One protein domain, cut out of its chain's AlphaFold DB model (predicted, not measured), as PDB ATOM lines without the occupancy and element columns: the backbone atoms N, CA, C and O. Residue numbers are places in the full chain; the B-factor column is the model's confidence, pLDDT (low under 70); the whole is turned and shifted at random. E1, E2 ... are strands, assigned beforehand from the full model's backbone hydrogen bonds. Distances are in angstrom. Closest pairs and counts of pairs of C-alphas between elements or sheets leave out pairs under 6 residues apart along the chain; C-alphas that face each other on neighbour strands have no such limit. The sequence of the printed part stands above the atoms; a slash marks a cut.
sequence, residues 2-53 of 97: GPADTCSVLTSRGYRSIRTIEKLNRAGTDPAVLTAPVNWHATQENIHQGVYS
ATOM      1  N   GLY A   2     -35.262   4.880  12.357       81.19
ATOM      2  CA  GLY A   2     -35.667   3.843  13.295       81.19
ATOM      3  C   GLY A   2     -34.458   3.075  13.847       81.19
ATOM      4  O   GLY A   2     -33.352   3.186  13.317       81.19
ATOM      5  N   PRO A   3     -34.648   2.280  14.911       81.00
ATOM      6  CA  PRO A   3     -33.564   1.552  15.579       81.00
ATOM      7  C   PRO A   3     -32.909   0.468  14.708       81.00
ATOM      8  O   PRO A   3     -31.759   0.116  14.954       81.00
ATOM      9  N   ALA A   4     -33.626  -0.040  13.703       85.88
ATOM     10  CA  ALA A   4     -33.142  -1.046  12.757       85.88
ATOM     11  C   ALA A   4     -32.666  -0.454  11.417       85.88
ATOM     12  O   ALA A   4     -32.245  -1.202  10.536       85.88
ATOM     13  N   ASP A   5     -32.736   0.870  11.244       91.50
ATOM     14  CA  ASP A   5     -32.162   1.510  10.064       91.50
ATOM     15  C   ASP A   5     -30.629   1.426  10.120       91.50
ATOM     16  O   ASP A   5     -30.023   1.429  11.196       91.50
ATOM     17  N   THR A   6     -29.993   1.397   8.955       93.94
ATOM     18  CA  THR A   6     -28.532   1.498   8.841       93.94
ATOM     19  C   THR A   6     -28.155   2.692   7.979       93.94
ATOM     20  O   THR A   6     -28.992   3.275   7.296       93.94
ATOM     21  N   CYS A   7     -26.893   3.090   8.021       93.50
ATOM     22  CA  CYS A   7     -26.359   4.136   7.172       93.50
ATOM     23  C   CYS A   7     -25.124   3.595   6.462       93.50
ATOM     24  O   CYS A   7     -24.169   3.161   7.113       93.50
ATOM     25  N   SER A   8     -25.151   3.604   5.134       95.44
ATOM     26  CA  SER A   8     -23.950   3.398   4.337       95.44
ATOM     27  C   SER A   8     -23.144   4.688   4.355       95.44
ATOM     28  O   SER A   8     -23.694   5.762   4.107       95.44
ATOM     29  N   VAL A   9     -21.848   4.585   4.622       94.75
ATOM     30  CA  VAL A   9     -20.919   5.712   4.625       94.75
ATOM     31  C   VAL A   9     -19.779   5.452   3.663       94.75
ATOM     32  O   VAL A   9     -19.235   4.349   3.591       94.75
ATOM     33  N   LEU A  10     -19.398   6.511   2.963       94.06
ATOM     34  CA  LEU A  10     -18.174   6.590   2.193       94.06
ATOM     35  C   LEU A  10     -17.438   7.856   2.604       94.06
ATOM     36  O   LEU A  10     -17.928   8.961   2.381       94.06
ATOM     37  N   THR A  11     -16.264   7.698   3.198       93.44
ATOM     38  CA  THR A  11     -15.408   8.807   3.610       93.44
ATOM     39  C   THR A  11     -14.098   8.752   2.844       93.44
ATOM     40  O   THR A  11     -13.433   7.724   2.849       93.44
ATOM     41  N   SER A  12     -13.698   9.857   2.221       91.62
ATOM     42  CA  SER A  12     -12.339  10.047   1.717       91.62
ATOM     43  C   SER A  12     -11.592  11.023   2.617       91.62
ATOM     44  O   SER A  12     -12.065  12.136   2.873       91.62
ATOM     45  N   ARG A  13     -10.429  10.608   3.120       88.25
ATOM     46  CA  ARG A  13      -9.564  11.426   3.974       88.25
ATOM     47  C   ARG A  13      -8.287  11.791   3.222       88.25
ATOM     48  O   ARG A  13      -7.333  11.024   3.181       88.25
ATOM     49  N   GLY A  14      -8.262  12.993   2.657       82.62
ATOM     50  CA  GLY A  14      -7.043  13.599   2.128       82.62
ATOM     51  C   GLY A  14      -6.225  14.302   3.215       82.62
ATOM     52  O   GLY A  14      -6.688  14.492   4.339       82.62
ATOM     53  N   TYR A  15      -5.023  14.762   2.856       76.06
ATOM     54  CA  TYR A  15      -4.098  15.444   3.775       76.06
ATOM     55  C   TYR A  15      -4.687  16.710   4.431       76.06
ATOM     56  O   TYR A  15      -4.380  17.006   5.580       76.06
ATOM     57  N   ARG A  16      -5.550  17.457   3.720       80.69
ATOM     58  CA  ARG A  16      -6.156  18.717   4.212       80.69
ATOM     59  C   ARG A  16      -7.680  18.726   4.265       80.69
ATOM     60  O   ARG A  16      -8.260  19.727   4.669       80.69
ATOM     61  N   SER A  17      -8.343  17.662   3.823       83.12
ATOM     62  CA  SER A  17      -9.802  17.654   3.728       83.12
ATOM     63  C   SER A  17     -10.367  16.257   3.898       83.12
ATOM     64  O   SER A  17      -9.836  15.300   3.333       83.12
ATOM     65  N   ILE A  18     -11.488  16.179   4.604       90.25
ATOM     66  CA  ILE A  18     -12.303  14.975   4.732       90.25
ATOM     67  C   ILE A  18     -13.595  15.229   3.967       90.25
ATOM     68  O   ILE A  18     -14.210  16.284   4.124       90.25
ATOM     69  N   ARG A  19     -13.985  14.282   3.121       91.31
ATOM     70  CA  ARG A  19     -15.255  14.321   2.399       91.31
ATOM     71  C   ARG A  19     -16.033  13.057   2.725       91.31
ATOM     72  O   ARG A  19     -15.455  11.976   2.689       91.31
ATOM     73  N   THR A  20     -17.319  13.194   3.025       92.75
ATOM     74  CA  THR A  20     -18.170  12.076   3.444       92.75
ATOM     75  C   THR A  20     -19.500  12.116   2.699       92.75
ATOM     76  O   THR A  20     -20.083  13.184   2.522       92.75
ATOM     77  N   ILE A  21     -19.952  10.952   2.238       93.38
ATOM     78  CA  ILE A  21     -21.298  10.713   1.715       93.38
ATOM     79  C   ILE A  21     -21.946   9.701   2.643       93.38
ATOM     80  O   ILE A  21     -21.348   8.671   2.957       93.38
ATOM     81  N   GLU A  22     -23.174   9.995   3.039       93.31
ATOM     82  CA  GLU A  22     -23.981   9.118   3.872       93.31
ATOM     83  C   GLU A  22     -25.290   8.815   3.157       93.31
ATOM     84  O   GLU A  22     -25.895   9.696   2.535       93.31
ATOM     85  N   LYS A  23     -25.743   7.567   3.248       94.06
ATOM     86  CA  LYS A  23     -27.063   7.178   2.772       94.06
ATOM     87  C   LYS A  23     -27.765   6.311   3.795       94.06
ATOM     88  O   LYS A  23     -27.316   5.215   4.120       94.06
ATOM     89  N   LEU A  24     -28.906   6.815   4.254       93.31
ATOM     90  CA  LEU A  24     -29.836   6.074   5.085       93.31
ATOM     91  C   LEU A  24     -30.417   4.895   4.296       93.31
ATOM     92  O   LEU A  24     -31.027   5.092   3.242       93.31
ATOM     93  N   ASN A  25     -30.287   3.700   4.857       94.00
ATOM     94  CA  ASN A  25     -30.940   2.483   4.401       94.00
ATOM     95  C   ASN A  25     -32.064   2.156   5.388       94.00
ATOM     96  O   ASN A  25     -31.833   2.060   6.599       94.00
ATOM     97  N   ARG A  26     -33.292   2.000   4.885       92.44
ATOM     98  CA  ARG A  26     -34.419   1.588   5.730       92.44
ATOM     99  C   ARG A  26     -34.218   0.157   6.218       92.44
ATOM    100  O   ARG A  26     -33.618  -0.668   5.526       92.44
ATOM    101  N   ALA A  27     -34.776  -0.152   7.381       91.75
ATOM    102  CA  ALA A  27     -34.843  -1.523   7.873       91.75
ATOM    103  C   ALA A  27     -35.406  -2.487   6.805       91.75
ATOM    104  O   ALA A  27     -36.415  -2.193   6.163       91.75
ATOM    105  N   GLY A  28     -34.740  -3.630   6.618       89.12
ATOM    106  CA  GLY A  28     -35.127  -4.651   5.636       89.12
ATOM    107  C   GLY A  28     -34.727  -4.350   4.187       89.12
ATOM    108  O   GLY A  28     -35.128  -5.090   3.296       89.12
ATOM    109  N   THR A  29     -33.954  -3.288   3.943       92.69
ATOM    110  CA  THR A  29     -33.361  -3.009   2.625       92.69
ATOM    111  C   THR A  29     -31.867  -3.293   2.633       92.69
ATOM    112  O   THR A  29     -31.198  -3.065   3.645       92.69
ATOM    113  N   ASP A  30     -31.349  -3.778   1.506       92.50
ATOM    114  CA  ASP A  30     -29.913  -3.976   1.344       92.50
ATOM    115  C   ASP A  30     -29.170  -2.635   1.461       92.50
ATOM    116  O   ASP A  30     -29.643  -1.617   0.934       92.50
ATOM    117  N   PRO A  31     -28.007  -2.598   2.138       93.81
ATOM    118  CA  PRO A  31     -27.237  -1.373   2.264       93.81
ATOM    119  C   PRO A  31     -26.825  -0.811   0.903       93.81
ATOM    120  O   PRO A  31     -26.288  -1.523   0.053       93.81
ATOM    121  N   ALA A  32     -27.014   0.494   0.709       93.62
ATOM    122  CA  ALA A  32     -26.595   1.157  -0.515       93.62
ATOM    123  C   ALA A  32     -25.074   1.051  -0.701       93.62
ATOM    124  O   ALA A  32     -24.302   1.400   0.198       93.62
ATOM    125  N   VAL A  33     -24.642   0.636  -1.892       93.88
ATOM    126  CA  VAL A  33     -23.239   0.728  -2.301       93.88
ATOM    127  C   VAL A  33     -22.966   2.166  -2.727       93.88
ATOM    128  O   VAL A  33     -23.617   2.695  -3.627       93.88
ATOM    129  N   LEU A  34     -22.015   2.811  -2.055       92.69
ATOM    130  CA  LEU A  34     -21.615   4.183  -2.341       92.69
ATOM    131  C   LEU A  34     -20.329   4.181  -3.162       92.69
ATOM    132  O   LEU A  34     -19.372   3.494  -2.818       92.69
ATOM    133  N   THR A  35     -20.301   4.976  -4.227       90.38
ATOM    134  CA  THR A  35     -19.127   5.162  -5.083       90.38
ATOM    135  C   THR A  35     -18.573   6.571  -4.921       90.38
ATOM    136  O   THR A  35     -19.318   7.543  -4.776       90.38
ATOM    137  N   ALA A  36     -17.243   6.686  -4.910       87.88
ATOM    138  CA  ALA A  36     -16.583   7.975  -4.767       87.88
ATOM    139  C   ALA A  36     -16.803   8.819  -6.033       87.88
ATOM    140  O   ALA A  36     -16.536   8.334  -7.136       87.88
ATOM    141  N   PRO A  37     -17.246  10.081  -5.909       86.25
ATOM    142  CA  PRO A  37     -17.282  10.999  -7.036       86.25
ATOM    143  C   PRO A  37     -15.883  11.213  -7.628       86.25
ATOM    144  O   PRO A  37     -14.891  11.288  -6.901       86.25
ATOM    145  N   VAL A  38     -15.806  11.397  -8.949       84.38
ATOM    146  CA  VAL A  38     -14.532  11.524  -9.689       84.38
ATOM    147  C   VAL A  38     -13.653  12.671  -9.159       84.38
ATOM    148  O   VAL A  38     -12.429  12.588  -9.165       84.38
ATOM    149  N   ASN A  39     -14.262  13.731  -8.623       83.12
ATOM    150  CA  ASN A  39     -13.563  14.910  -8.102       83.12
ATOM    151  C   ASN A  39     -13.001  14.748  -6.674       83.12
ATOM    152  O   ASN A  39     -12.488  15.721  -6.113       83.12
ATOM    153  N   TRP A  40     -13.135  13.582  -6.035       83.00
ATOM    154  CA  TRP A  40     -12.594  13.345  -4.692       83.00
ATOM    155  C   TRP A  40     -11.101  13.008  -4.671       83.00
ATOM    156  O   TRP A  40     -10.521  13.032  -3.590       83.00
ATOM    157  N   HIS A  41     -10.470  12.752  -5.828       78.56
ATOM    158  CA  HIS A  41      -9.082  12.253  -5.902       78.56
ATOM    159  C   HIS A  41      -8.843  11.098  -4.914       78.56
ATOM    160  O   HIS A  41      -7.824  11.018  -4.227       78.56
ATOM    161  N   ALA A  42      -9.855  10.246  -4.788       76.88
ATOM    162  CA  ALA A  42      -9.910   9.227  -3.770       76.88
ATOM    163  C   ALA A  42      -9.160   7.983  -4.266       76.88
ATOM    164  O   ALA A  42      -9.430   7.484  -5.358       76.88
ATOM    165  N   THR A  43      -8.191   7.518  -3.487       78.88
ATOM    166  CA  THR A  43      -7.435   6.285  -3.726       78.88
ATOM    167  C   THR A  43      -7.968   5.196  -2.800       78.88
ATOM    168  O   THR A  43      -8.585   5.495  -1.779       78.88
ATOM    169  N   GLN A  44      -7.722   3.919  -3.109       76.38
ATOM    170  CA  GLN A  44      -8.151   2.828  -2.218       76.38
ATOM    171  C   GLN A  44      -7.616   2.980  -0.785       76.38
ATOM    172  O   GLN A  44      -8.279   2.577   0.160       76.38
ATOM    173  N   GLU A  45      -6.455   3.615  -0.616       83.31
ATOM    174  CA  GLU A  45      -5.809   3.797   0.687       83.31
ATOM    175  C   GLU A  45      -6.415   4.926   1.527       83.31
ATOM    176  O   GLU A  45      -6.252   4.953   2.746       83.31
ATOM    177  N   ASN A  46      -7.111   5.873   0.893       86.44
ATOM    178  CA  ASN A  46      -7.685   7.034   1.571       86.44
ATOM    179  C   ASN A  46      -9.218   7.014   1.627       86.44
ATOM    180  O   ASN A  46      -9.822   7.938   2.181       86.44
ATOM    181  N   ILE A  47      -9.832   5.973   1.063       89.56
ATOM    182  CA  ILE A  47     -11.263   5.708   1.132       89.56
ATOM    183  C   ILE A  47     -11.536   4.748   2.279       89.56
ATOM    184  O   ILE A  47     -10.956   3.671   2.380       89.56
ATOM    185  N   HIS A  48     -12.512   5.110   3.096       90.50
ATOM    186  CA  HIS A  48     -13.142   4.205   4.029       90.50
ATOM    187  C   HIS A  48     -14.619   4.067   3.677       90.50
ATOM    188  O   HIS A  48     -15.339   5.064   3.581       90.50
ATOM    189  N   GLN A  49     -15.064   2.830   3.487       92.38
ATOM    190  CA  GLN A  49     -16.459   2.494   3.253       92.38
ATOM    191  C   GLN A  49     -16.946   1.577   4.365       92.38
ATOM    192  O   GLN A  49     -16.230   0.671   4.792       92.38
ATOM    193  N   GLY A  50     -18.169   1.802   4.826       92.00
ATOM    194  CA  GLY A  50     -18.759   0.977   5.867       92.00
ATOM    195  C   GLY A  50     -20.263   1.145   5.954       92.00
ATOM    196  O   GLY A  50     -20.851   2.032   5.337       92.00
ATOM    197  N   VAL A  51     -20.878   0.277   6.748       94.25
ATOM    198  CA  VAL A  51     -22.292   0.347   7.105       94.25
ATOM    199  C   VAL A  51     -22.364   0.346   8.623       94.25
ATOM    200  O   VAL A  51     -21.801  -0.542   9.260       94.25
ATOM    201  N   TYR A  52     -23.038   1.334   9.207       91.25
ATOM    202  CA  TYR A  52     -23.255   1.391  10.654       91.25
ATOM    203  C   TYR A  52     -24.741   1.486  10.980       91.25
ATOM    204  O   TYR A  52     -25.547   1.964  10.183       91.25
ATOM    205  N   SER A  53     -25.116   1.039  12.176       90.50
ATOM    206  CA  SER A  53     -26.456   1.249  12.727       90.50
ATOM    207  C   SER A  53     -26.414   2.294  13.847       90.50
ATOM    208  O   SER A  53     -25.412   2.376  14.569       90.50
TER     209      SER A  53
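AT A GLANCE: This is residues 2 to 53 of the 97 residues of an uncharacterized protein of Mycobacterium arosiense ATCC BAA-1401 = DSM 45069 (UniProt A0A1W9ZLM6). Look first for a narrow, twisted sheet of three long antiparallel strands, E2 - E1 - E3, with E1 in the middle; one long loop, residues 26 to 46, folds back beneath it and covers one face, while the other face is bare. In that loop residues 30 to 37 run along the length of the sheet, passing under E1 toward E2, and residues 37 to 44 then cross back to the side of E3. The printed part has 52 residues with three named strands, in the order E1, E2, E3 along the chain, and no named helix; the class is all strand, although under half of the residues, 22 of the 52, are in named elements. The whole is only just loose, close to compact, with a radius of gyration of the C-alphas of 12.1 A. Its outline is a rod that spans 35 by 17 by 15 A.

HOW THE PARTS SIT: Begin with E1, residues 6 to 13, the inner strand of the sheet. On one side of it find E2, residues 18 to 25, an edge strand; the two are antiparallel neighbours, with 167 degrees between their N-to-C directions, and they form a hairpin. Here C-alphas 20 and 11 face each other at 4.3 A, and C-alphas 25 and 6 at 5.1 A. Look at N 10 and O 21, which are 2.9 A apart, and at N 21 and O 10, 2.8 A apart; both pairs are within hydrogen-bond range. On the other side of E1 find E3, residues 47 to 52, the second edge strand. E3 is antiparallel to E1, with 162 degrees between their directions. C-alphas 8 and 51 face each other at 4.4 A, and C-alphas 12 and 47 at 4.5 A. Across this pair N 9 and O 50 are 2.8 A apart and N 50 and O 9 are 3.0 A apart, again within hydrogen-bond range. E2 and E3 are apart, with no C-alpha of the one within 8 A of the other. The sheet is twisted: its C-alphas lie up to 4.3 A off the best plane through them.

IN THESE COORDINATES: Find C-alpha 6, of Thr 6, at (-28.532, 1.498, 8.841); from there E1 runs 22.0 A to C-alpha 13, of Arg 13, with x rising to -9.564. After residues 14 to 17, E2 begins at C-alpha 18, of Ile 18, at (-12.303, 14.975, 4.732) and runs 22.4 A with x falling again, to C-alpha 25, of Asn 25. E1 and E2, with 8 residues each, are the longest strands. Then read on through residues 26 to 46 until you reach Ile 47, where E3 begins. E3 has 6 residues and measures 15.9 A; it ends at C-alpha 52, of Tyr 52, at (-23.255, 1.391, 10.654).

THE WHOLE: The two C-alphas farthest apart are those of Arg 16 and Gly 28, at 37.2 A. The first and last printed C-alphas, of Gly 2 and Ser 53, are 9.6 A apart. The printed residues run from 2 to 53 without a gap, within a full chain of 97 residues. The link from E1 to E2, with 4 residues, is tight, and the link from E2 to E3, with 21 residues, is long. Along that long link the C-alphas lie 6 to 19 A from the mean of the C-alphas. In the B-factor column of this predicted model you will find a mean pLDDT of the printed part of 88.8, and no printed residue is under 70.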